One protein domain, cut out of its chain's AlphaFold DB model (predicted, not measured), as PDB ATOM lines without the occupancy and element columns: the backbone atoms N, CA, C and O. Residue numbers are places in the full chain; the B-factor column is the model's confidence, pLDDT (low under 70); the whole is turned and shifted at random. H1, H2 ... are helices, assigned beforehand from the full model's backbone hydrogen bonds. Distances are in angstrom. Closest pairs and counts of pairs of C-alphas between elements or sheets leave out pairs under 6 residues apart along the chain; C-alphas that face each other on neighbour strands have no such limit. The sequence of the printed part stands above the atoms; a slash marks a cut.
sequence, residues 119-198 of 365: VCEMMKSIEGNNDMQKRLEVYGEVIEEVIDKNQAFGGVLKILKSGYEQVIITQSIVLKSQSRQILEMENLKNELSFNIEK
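AT A GLANCE: This is residues 119 to 198 of the 365 residues of the protein "TSNAXIP1_N domain-containing protein" of Stentor coeruleus (UniProt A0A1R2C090). One very long helix, H3, makes the longest axis, and beside its first part the two shorter helices H1 and H2 fold back on each other as a small head. H2 and H3 meet near their link and open as a narrow V, while residues 162 to 198 of H3 stick out as a free arm. The printed part has 80 residues with three named helices, in the order H1, H2, H3, and no named strand; the class is all helix. It is extended, with a radius of gyration of the C-alphas of 21.3 A, and spans 70 by 29 by 9 A.

HOW THE PARTS SIT: Start from H3, residues 154 to 198, which touches H2, residues 132 to 149. Look at the C-alphas of Ile 147 and Gly 154, the closest of this pair at 4.5 A; H2 touches H3 with residues 146 to 148 alone, and H3 touches H2 with residues 154 to 158 alone. These two form a helical hairpin, running opposite ways at a shallow tilt of 20 degrees. Farther out, H2 touches H1, residues 119 to 127, with the C-alphas of Ile 126 and Arg 135 closest at 5.5 A. H1 and H2 are also a helical hairpin, running opposite ways at a shallow tilt of 10 degrees. H1 and H3 are apart. In H1, H2 and H3 every O i to N i+4 pair is within hydrogen-bond range.

IN THESE COORDINATES: Find C-alpha 154 at (186.385, 179.708, 209.012); from there H3 runs 65.9 A to C-alpha 198 at (144.339, 177.882, 259.786). H2 covers 25.8 A from Met 132 to Lys 149. H1 begins at C-alpha 119, at (194.281, 170.818, 218.693), and reaches Glu 127 after 13.0 A.

THE WHOLE: The C-alphas of Ala 152 and Lys 198 are the two farthest apart, at 71.5 A. Without the stretch that stands free, 43 residues span 33 by 18 by 9 A. The printed part has no cut, and both links are tight, with 4 residues each. The mean pLDDT of the printed part is 93.3, and no printed residue is under 70.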
ATOM      1  N   VAL A 119     195.726 171.094 218.563       81.62
ATOM      2  CA  VAL A 119     194.281 170.818 218.693       81.62
ATOM      3  C   VAL A 119     194.053 169.456 219.355       81.62
ATOM      4  O   VAL A 119     193.190 169.331 220.225       81.62
ATOM      5  N   CYS A 120     194.859 168.448 219.012       83.38
ATOM      6  CA  CYS A 120     194.816 167.138 219.658       83.38
ATOM      7  C   CYS A 120     195.216 167.185 221.142       83.38
ATOM      8  O   CYS A 120     194.599 166.493 221.953       83.38
ATOM      9  N   GLU A 121     196.209 167.993 221.518       85.31
ATOM     10  CA  GLU A 121     196.595 168.204 222.920       85.31
ATOM     11  C   GLU A 121     195.475 168.859 223.734       85.31
ATOM     12  O   GLU A 121     195.124 168.360 224.809       85.31
ATOM     13  N   MET A 122     194.840 169.907 223.197       84.81
ATOM     14  CA  MET A 122     193.674 170.519 223.841       84.81
ATOM     15  C   MET A 122     192.514 169.524 223.972       84.81
ATOM     16  O   MET A 122     191.877 169.456 225.022       84.81
ATOM     17  N   MET A 123     192.277 168.674 222.970       84.69
ATOM     18  CA  MET A 123     191.214 167.666 223.035       84.69
ATOM     19  C   MET A 123     191.469 166.598 224.111       84.69
ATOM     20  O   MET A 123     190.548 166.223 224.836       84.69
ATOM     21  N   LYS A 124     192.726 166.174 224.298       88.50
ATOM     22  CA  LYS A 124     193.122 165.286 225.408       88.50
ATOM     23  C   LYS A 124     192.936 165.951 226.773       88.50
ATOM     24  O   LYS A 124     192.536 165.291 227.731       88.50
ATOM     25  N   SER A 125     193.177 167.261 226.867       85.00
ATOM     26  CA  SER A 125     192.946 168.015 228.107       85.00
ATOM     27  C   SER A 125     191.463 168.058 228.510       85.00
ATOM     28  O   SER A 125     191.150 168.122 229.699       85.00
ATOM     29  N   ILE A 126     190.544 167.927 227.545       85.75
ATOM     30  CA  ILE A 126     189.102 167.850 227.802       85.75
ATOM     31  C   ILE A 126     188.694 166.497 228.398       85.75
ATOM     32  O   ILE A 126     187.840 166.456 229.285       85.75
ATOM     33  N   GLU A 127     189.286 165.396 227.931       85.69
ATOM     34  CA  GLU A 127     188.993 164.045 228.436       85.69
ATOM     35  C   GLU A 127     189.448 163.852 229.887       85.69
ATOM     36  O   GLU A 127     188.799 163.132 230.645       85.69
ATOM     37  N   GLY A 128     190.526 164.529 230.294       82.88
ATOM     38  CA  GLY A 128     191.051 164.473 231.661       82.88
ATOM     39  C   GLY A 128     190.323 165.358 232.679       82.88
ATOM     40  O   GLY A 128     190.631 165.284 233.868       82.88
ATOM     41  N   ASN A 129     189.386 166.211 232.250       84.88
ATOM     42  CA  ASN A 129     188.757 167.207 233.119       84.88
ATOM     43  C   ASN A 129     187.372 166.732 233.593       84.88
ATOM     44  O   ASN A 129     186.504 166.422 232.783       84.88
ATOM     45  N   ASN A 130     187.131 166.703 234.906       86.00
ATOM     46  CA  ASN A 130     185.847 166.245 235.469       86.00
ATOM     47  C   ASN A 130     184.787 167.356 235.555       86.00
ATOM     48  O   ASN A 130     183.599 167.072 235.691       86.00
ATOM     49  N   ASP A 131     185.208 168.619 235.484       93.31
ATOM     50  CA  ASP A 131     184.320 169.773 235.590       93.31
ATOM     51  C   ASP A 131     183.726 170.135 234.223       93.31
ATOM     52  O   ASP A 131     184.433 170.542 233.299       93.31
ATOM     53  N   MET A 132     182.405 169.996 234.095       89.19
ATOM     54  CA  MET A 132     181.690 170.238 232.842       89.19
ATOM     55  C   MET A 132     181.769 171.701 232.384       89.19
ATOM     56  O   MET A 132     181.776 171.947 231.178       89.19
ATOM     57  N   GLN A 133     181.884 172.652 233.318       89.50
ATOM     58  CA  GLN A 133     182.035 174.074 233.004       89.50
ATOM     59  C   GLN A 133     183.383 174.324 232.315       89.50
ATOM     60  O   GLN A 133     183.433 174.872 231.217       89.50
ATOM     61  N   LYS A 134     184.465 173.814 232.913       90.31
ATOM     62  CA  LYS A 134     185.819 173.916 232.350       90.31
ATOM     63  C   LYS A 134     185.939 173.183 231.021       90.31
ATOM     64  O   LYS A 134     186.594 173.669 230.109       90.31
ATOM     65  N   ARG A 135     185.277 172.031 230.867       91.62
ATOM     66  CA  ARG A 135     185.225 171.332 229.572       91.62
ATOM     67  C   ARG A 135     184.580 172.192 228.489       91.62
ATOM     68  O   ARG A 135     185.086 172.215 227.376       91.62
ATOM     69  N   LEU A 136     183.484 172.885 228.804       89.75
ATOM     70  CA  LEU A 136     182.810 173.805 227.881       89.75
ATOM     71  C   LEU A 136     183.700 174.983 227.474       89.75
ATOM     72  O   LEU A 136     183.718 175.332 226.296       89.75
ATOM     73  N   GLU A 137     184.451 175.551 228.416       91.19
ATOM     74  CA  GLU A 137     185.428 176.614 228.140       91.19
ATOM     75  C   GLU A 137     186.512 176.124 227.169       91.19
ATOM     76  O   GLU A 137     186.701 176.727 226.112       91.19
ATOM     77  N   VAL A 138     187.120 174.963 227.441       91.88
ATOM     78  CA  VAL A 138     188.149 174.380 226.560       91.88
ATOM     79  C   VAL A 138     187.571 173.980 225.194       91.88
ATOM     80  O   VAL A 138     188.220 174.185 224.173       91.88
ATOM     81  N   TYR A 139     186.334 173.466 225.117       91.75
ATOM     82  CA  TYR A 139     185.665 173.244 223.825       91.75
ATOM     83  C   TYR A 139     185.510 174.552 223.033       91.75
ATOM     84  O   TYR A 139     185.671 174.549 221.813       91.75
ATOM     85  N   GLY A 140     185.207 175.660 223.715       92.12
ATOM     86  CA  GLY A 140     185.133 176.985 223.108       92.12
ATOM     87  C   GLY A 140     186.467 177.414 222.497       92.12
ATOM     88  O   GLY A 140     186.493 177.810 221.330       92.12
ATOM     89  N   GLU A 141     187.559 177.261 223.248       92.81
ATOM     90  CA  GLU A 141     188.927 177.569 222.803       92.81
ATOM     91  C   GLU A 141     189.355 176.703 221.610       92.81
ATOM     92  O   GLU A 141     189.869 177.216 220.615       92.81
ATOM     93  N   VAL A 142     189.068 175.396 221.652       93.50
ATOM     94  CA  VAL A 142     189.342 174.466 220.543       93.50
ATOM     95  C   VAL A 142     188.615 174.900 219.270       93.50
ATOM     96  O   VAL A 142     189.202 174.900 218.188       93.50
ATOM     97  N   ILE A 143     187.337 175.276 219.382       92.88
ATOM     98  CA  ILE A 143     186.539 175.724 218.235       92.88
ATOM     99  C   ILE A 143     187.091 177.036 217.665       92.88
ATOM    100  O   ILE A 143     187.144 177.174 216.444       92.88
ATOM    101  N   GLU A 144     187.520 177.982 218.505       93.88
ATOM    102  CA  GLU A 144     188.170 179.217 218.039       93.88
ATOM    103  C   GLU A 144     189.475 178.930 217.303       93.88
ATOM    104  O   GLU A 144     189.655 179.401 216.180       93.88
ATOM    105  N   GLU A 145     190.331 178.074 217.862       91.56
ATOM    106  CA  GLU A 145     191.602 177.721 217.233       91.56
ATOM    107  C   GLU A 145     191.398 177.018 215.875       91.56
ATOM    108  O   GLU A 145     192.140 177.269 214.921       91.56
ATOM    109  N   VAL A 146     190.363 176.180 215.743       91.31
ATOM    110  CA  VAL A 146     189.993 175.546 214.463       91.31
ATOM    111  C   VAL A 146     189.445 176.565 213.458       91.31
ATOM    112  O   VAL A 146     189.770 176.477 212.270       91.31
ATOM    113  N   ILE A 147     188.631 177.528 213.904       92.62
ATOM    114  CA  ILE A 147     188.089 178.596 213.048       92.62
ATOM    115  C   ILE A 147     189.217 179.467 212.492       92.62
ATOM    116  O   ILE A 147     189.244 179.716 211.284       92.62
ATOM    117  N   ASP A 148     190.143 179.896 213.348       91.31
ATOM    118  CA  ASP A 148     191.221 180.820 212.983       91.31
ATOM    119  C   ASP A 148     192.226 180.181 212.019       91.31
ATOM    120  O   ASP A 148     192.734 180.838 211.108       91.31
ATOM    121  N   LYS A 149     192.492 178.879 212.181       88.56
ATOM    122  CA  LYS A 149     193.439 178.146 211.331       88.56
ATOM    123  C   LYS A 149     192.846 177.703 209.994       88.56
ATOM    124  O   LYS A 149     193.591 177.528 209.029       88.56
ATOM    125  N   ASN A 150     191.533 177.493 209.906       88.12
ATOM    126  CA  ASN A 150     190.906 176.951 208.701       88.12
ATOM    127  C   ASN A 150     190.390 178.063 207.773       88.12
ATOM    128  O   ASN A 150     189.207 178.400 207.770       88.12
ATOM    129  N   GLN A 151     191.275 178.610 206.935       87.12
ATOM    130  CA  GLN A 151     190.962 179.754 206.067       87.12
ATOM    131  C   GLN A 151     189.829 179.480 205.057       87.12
ATOM    132  O   GLN A 151     189.083 180.393 204.711       87.12
ATOM    133  N   ALA A 152     189.661 178.231 204.606       91.12
ATOM    134  CA  ALA A 152     188.642 177.864 203.620       91.12
ATOM    135  C   ALA A 152     187.216 177.838 204.203       91.12
ATOM    136  O   ALA A 152     186.259 178.182 203.511       91.12
ATOM    137  N   PHE A 153     187.068 177.452 205.476       93.19
ATOM    138  CA  PHE A 153     185.761 177.229 206.113       93.19
ATOM    139  C   PHE A 153     185.493 178.113 207.339       93.19
ATOM    140  O   PHE A 153     184.377 178.098 207.864       93.19
ATOM    141  N   GLY A 154     186.467 178.912 207.783       92.81
ATOM    142  CA  GLY A 154     186.385 179.708 209.012       92.81
ATOM    143  C   GLY A 154     185.177 180.646 209.050       92.81
ATOM    144  O   GLY A 154     184.506 180.748 210.075       92.81
ATOM    145  N   GLY A 155     184.812 181.251 207.912       94.06
ATOM    146  CA  GLY A 155     183.616 182.095 207.809       94.06
ATOM    147  C   GLY A 155     182.313 181.347 208.126       94.06
ATOM    148  O   GLY A 155     181.492 181.835 208.900       94.06
ATOM    149  N   VAL A 156     182.143 180.135 207.586       95.50
ATOM    150  CA  VAL A 156     180.956 179.294 207.830       95.50
ATOM    151  C   VAL A 156     180.936 178.790 209.274       95.50
ATOM    152  O   VAL A 156     179.899 178.856 209.936       95.50
ATOM    153  N   LEU A 157     182.083 178.341 209.791       94.19
ATOM    154  CA  LEU A 157     182.206 177.867 211.172       94.19
ATOM    155  C   LEU A 157     181.910 178.975 212.194       94.19
ATOM    156  O   LEU A 157     181.257 178.712 213.202       94.19
ATOM    157  N   LYS A 158     182.300 180.222 211.910       95.94
ATOM    158  CA  LYS A 158     181.984 181.381 212.757       95.94
ATOM    159  C   LYS A 158     180.481 181.673 212.812       95.94
ATOM    160  O   LYS A 158     179.954 181.941 213.892       95.94
ATOM    161  N   ILE A 159     179.782 181.579 211.677       96.81
ATOM    162  CA  ILE A 159     178.316 181.726 211.624       96.81
ATOM    163  C   ILE A 159     177.641 180.606 212.423       96.81
ATOM    164  O   ILE A 159     176.741 180.878 213.217       96.81
ATOM    165  N   LEU A 160     178.100 179.359 212.263       95.69
ATOM    166  CA  LEU A 160     177.581 178.217 213.018       95.69
ATOM    167  C   LEU A 160     177.789 178.394 214.526       95.69
ATOM    168  O   LEU A 160     176.824 178.263 215.277       95.69
ATOM    169  N   LYS A 161     179.007 178.746 214.962       95.56
ATOM    170  CA  LYS A 161     179.322 179.029 216.371       95.56
ATOM    171  C   LYS A 161     178.367 180.080 216.940       95.56
ATOM    172  O   LYS A 161     177.709 179.822 217.945       95.56
ATOM    173  N   SER A 162     178.225 181.215 216.253       96.88
ATOM    174  CA  SER A 162     177.332 182.294 216.686       96.88
ATOM    175  C   SER A 162     175.867 181.847 216.777       96.88
ATOM    176  O   SER A 162     175.180 182.189 217.739       96.88
ATOM    177  N   GLY A 163     175.392 181.035 215.826       96.94
ATOM    178  CA  GLY A 163     174.044 180.465 215.864       96.94
ATOM    179  C   GLY A 163     173.811 179.573 217.089       96.94
ATOM    180  O   GLY A 163     172.788 179.709 217.762       96.94
ATOM    181  N   TYR A 164     174.768 178.703 217.425       96.56
ATOM    182  CA  TYR A 164     174.680 177.863 218.624       96.56
ATOM    183  C   TYR A 164     174.738 178.678 219.919       96.56
ATOM    184  O   TYR A 164     173.929 178.440 220.815       96.56
ATOM    185  N   GLU A 165     175.628 179.668 220.017       94.69
ATOM    186  CA  GLU A 165     175.709 180.555 221.187       94.69
ATOM    187  C   GLU A 165     174.395 181.308 221.423       94.69
ATOM    188  O   GLU A 165     173.900 181.351 222.551       94.69
ATOM    189  N   GLN A 166     173.770 181.834 220.364       97.12
ATOM    190  CA  GLN A 166     172.463 182.494 220.470       97.12
ATOM    191  C   GLN A 166     171.371 181.549 220.984       97.12
ATOM    192  O   GLN A 166     170.559 181.942 221.831       97.12
ATOM    193  N   VAL A 167     171.349 180.299 220.511       97.00
ATOM    194  CA  VAL A 167     170.403 179.283 220.998       97.00
ATOM    195  C   VAL A 167     170.651 178.978 222.474       97.00
ATOM    196  O   VAL A 167     169.696 178.976 223.252       97.00
ATOM    197  N   ILE A 168     171.909 178.787 222.882       94.81
ATOM    198  CA  ILE A 168     172.284 178.517 224.279       94.81
ATOM    199  C   ILE A 168     171.862 179.676 225.190       94.81
ATOM    200  O   ILE A 168     171.243 179.448 226.232       94.81
ATOM    201  N   ILE A 169     172.128 180.923 224.791       95.94
ATOM    202  CA  ILE A 169     171.726 182.119 225.547       95.94
ATOM    203  C   ILE A 169     170.203 182.173 225.691       95.94
ATOM    204  O   ILE A 169     169.687 182.366 226.794       95.94
ATOM    205  N   THR A 170     169.475 181.952 224.595       96.56
ATOM    206  CA  THR A 170     168.007 181.967 224.601       96.56
ATOM    207  C   THR A 170     167.450 180.887 225.527       96.56
ATOM    208  O   THR A 170     166.581 181.166 226.355       96.56
ATOM    209  N   GLN A 171     167.988 179.667 225.456       96.25
ATOM    210  CA  GLN A 171     167.606 178.570 226.346       96.25
ATOM    211  C   GLN A 171     167.928 178.884 227.813       96.25
ATOM    212  O   GLN A 171     167.100 178.620 228.682       96.25
ATOM    213  N   SER A 172     169.073 179.508 228.099       96.06
ATOM    214  CA  SER A 172     169.443 179.936 229.454       96.06
ATOM    215  C   SER A 172     168.441 180.942 230.033       96.06
ATOM    216  O   SER A 172     168.017 180.809 231.184       96.06
ATOM    217  N   ILE A 173     168.002 181.919 229.232       96.50
ATOM    218  CA  ILE A 173     166.984 182.900 229.638       96.50
ATOM    219  C   ILE A 173     165.651 182.200 229.937       96.50
ATOM    220  O   ILE A 173     165.032 182.472 230.971       96.50
ATOM    221  N   VAL A 174     165.227 181.274 229.072       96.62
ATOM    222  CA  VAL A 174     163.992 180.497 229.269       96.62
ATOM    223  C   VAL A 174     164.068 179.664 230.548       96.62
ATOM    224  O   VAL A 174     163.150 179.734 231.364       96.62
ATOM    225  N   LEU A 175     165.171 178.945 230.773       96.75
ATOM    226  CA  LEU A 175     165.375 178.135 231.978       96.75
ATOM    227  C   LEU A 175     165.355 178.987 233.250       96.75
ATOM    228  O   LEU A 175     164.699 178.619 234.224       96.75
ATOM    229  N   LYS A 176     166.000 180.160 233.240       97.31
ATOM    230  CA  LYS A 176     165.944 181.105 234.370       97.31
ATOM    231  C   LYS A 176     164.520 181.590 234.638       97.31
ATOM    232  O   LYS A 176     164.096 181.635 235.792       97.31
ATOM    233  N   SER A 177     163.764 181.918 233.591       96.69
ATOM    234  CA  SER A 177     162.359 182.319 233.725       96.69
ATOM    235  C   SER A 177     161.495 181.191 234.295       96.69
ATOM    236  O   SER A 177     160.673 181.437 235.175       96.69
ATOM    237  N   GLN A 178     161.671 179.959 233.814       96.94
ATOM    238  CA  GLN A 178     160.938 178.791 234.308       96.94
ATOM    239  C   GLN A 178     161.281 178.487 235.767       96.94
ATOM    240  O   GLN A 178     160.380 178.272 236.572       96.94
ATOM    241  N   SER A 179     162.563 178.546 236.136       97.38
ATOM    242  CA  SER A 179     163.010 178.363 237.520       97.38
ATOM    243  C   SER A 179     162.379 179.394 238.461       97.38
ATOM    244  O   SER A 179     161.876 179.032 239.523       97.38
ATOM    245  N   ARG A 180     162.297 180.662 238.037       97.44
ATOM    246  CA  ARG A 180     161.599 181.704 238.800       97.44
ATOM    247  C   ARG A 180     160.106 181.408 238.966       97.44
ATOM    248  O   ARG A 180     159.587 181.556 240.066       97.44
ATOM    249  N   GLN A 181     159.425 180.979 237.905       97.00
ATOM    250  CA  GLN A 181     158.002 180.621 237.978       97.00
ATOM    251  C   GLN A 181     157.756 179.442 238.922       97.00
ATOM    252  O   GLN A 181     156.786 179.459 239.673       97.00
ATOM    253  N   ILE A 182     158.636 178.437 238.916       97.56
ATOM    254  CA  ILE A 182     158.564 177.308 239.853       97.56
ATOM    255  C   ILE A 182     158.666 177.807 241.294       97.56
ATOM    256  O   ILE A 182     157.811 177.472 242.109       97.56
ATOM    257  N   LEU A 183     159.636 178.674 241.586       97.88
ATOM    258  CA  LEU A 183     159.822 179.236 242.925       97.88
ATOM    259  C   LEU A 183     158.610 180.074 243.377       97.88
ATOM    260  O   LEU A 183     158.169 179.979 244.521       97.88
ATOM    261  N   GLU A 184     158.023 180.864 242.475       97.19
ATOM    262  CA  GLU A 184     156.785 181.607 242.752       97.19
ATOM    263  C   GLU A 184     155.602 180.660 243.040       97.19
ATOM    264  O   GLU A 184     154.848 180.891 243.989       97.19
ATOM    265  N   MET A 185     155.463 179.563 242.286       96.50
ATOM    266  CA  MET A 185     154.435 178.546 242.539       96.50
ATOM    267  C   MET A 185     154.639 177.815 243.871       96.50
ATOM    268  O   MET A 185     153.662 177.538 244.568       96.50
ATOM    269  N   GLU A 186     155.881 177.510 244.248       97.50
ATOM    270  CA  GLU A 186     156.203 176.887 245.536       97.50
ATOM    271  C   GLU A 186     155.850 177.804 246.710       97.50
ATOM    272  O   GLU A 186     155.238 177.355 247.683       97.50
ATOM    273  N   ASN A 187     156.144 179.100 246.593       96.94
ATOM    274  CA  ASN A 187     155.761 180.085 247.603       96.94
ATOM    275  C   ASN A 187     154.238 180.180 247.756       96.94
ATOM    276  O   ASN A 187     153.730 180.117 248.877       96.94
ATOM    277  N   LEU A 188     153.502 180.254 246.642       97.56
ATOM    278  CA  LEU A 188     152.035 180.273 246.659       97.56
ATOM    279  C   LEU A 188     151.450 178.991 247.256       97.56
ATOM    280  O   LEU A 188     150.492 179.045 248.026       97.56
ATOM    281  N   LYS A 189     152.030 177.831 246.933       98.00
ATOM    282  CA  LYS A 189     151.636 176.549 247.526       98.00
ATOM    283  C   LYS A 189     151.798 176.586 249.046       98.00
ATOM    284  O   LYS A 189     150.865 176.209 249.750       98.00
ATOM    285  N   ASN A 190     152.941 177.053 249.543       97.44
ATOM    286  CA  ASN A 190     153.208 177.127 250.979       97.44
ATOM    287  C   ASN A 190     152.226 178.071 251.692       97.44
ATOM    288  O   ASN A 190     151.686 177.721 252.741       97.44
ATOM    289  N   GLU A 191     151.938 179.230 251.099       97.62
ATOM    290  CA  GLU A 191     150.955 180.176 251.635       97.62
ATOM    291  C   GLU A 191     149.540 179.572 251.681       97.62
ATOM    292  O   GLU A 191     148.835 179.674 252.690       97.62
ATOM    293  N   LEU A 192     149.123 178.895 250.608       97.81
ATOM    294  CA  LEU A 192     147.827 178.218 250.552       97.81
ATOM    295  C   LEU A 192     147.731 177.083 251.576       97.81
ATOM    296  O   LEU A 192     146.707 176.966 252.247       97.81
ATOM    297  N   SER A 193     148.785 176.282 251.737       97.88
ATOM    298  CA  SER A 193     148.849 175.231 252.758       97.88
ATOM    299  C   SER A 193     148.676 175.800 254.166       97.88
ATOM    300  O   SER A 193     147.831 175.309 254.917       97.88
ATOM    301  N   PHE A 194     149.376 176.888 254.491       97.81
ATOM    302  CA  PHE A 194     149.224 177.572 255.777       97.81
ATOM    303  C   PHE A 194     147.791 178.085 256.001       97.81
ATOM    304  O   PHE A 194     147.205 177.917 257.073       97.81
ATOM    305  N   ASN A 195     147.180 178.673 254.969       97.25
ATOM    306  CA  ASN A 195     145.798 179.146 255.047       97.25
ATOM    307  C   ASN A 195     144.795 177.998 255.250       97.25
ATOM    308  O   ASN A 195     143.829 178.155 256.004       97.25
ATOM    309  N   ILE A 196     145.024 176.842 254.622       97.94
ATOM    310  CA  ILE A 196     144.206 175.637 254.814       97.94
ATOM    311  C   ILE A 196     144.304 175.145 256.259       97.94
ATOM    312  O   ILE A 196     143.270 174.896 256.880       97.94
ATOM    313  N   GLU A 197     145.507 175.056 256.826       98.00
ATOM    314  CA  GLU A 197     145.700 174.644 258.224       98.00
ATOM    315  C   GLU A 197     144.957 175.567 259.195       98.00
ATOM    316  O   GLU A 197     144.203 175.098 260.054       98.00
ATOM    317  N   LYS A 198     145.060 176.883 258.987       98.00
ATOM    318  CA  LYS A 198     144.339 177.882 259.786       98.00
ATOM    319  C   LYS A 198     142.818 177.730 259.690       98.00
ATOM    320  O   LYS A 198     142.107 177.932 260.676       98.00
TER     321      LYS A 198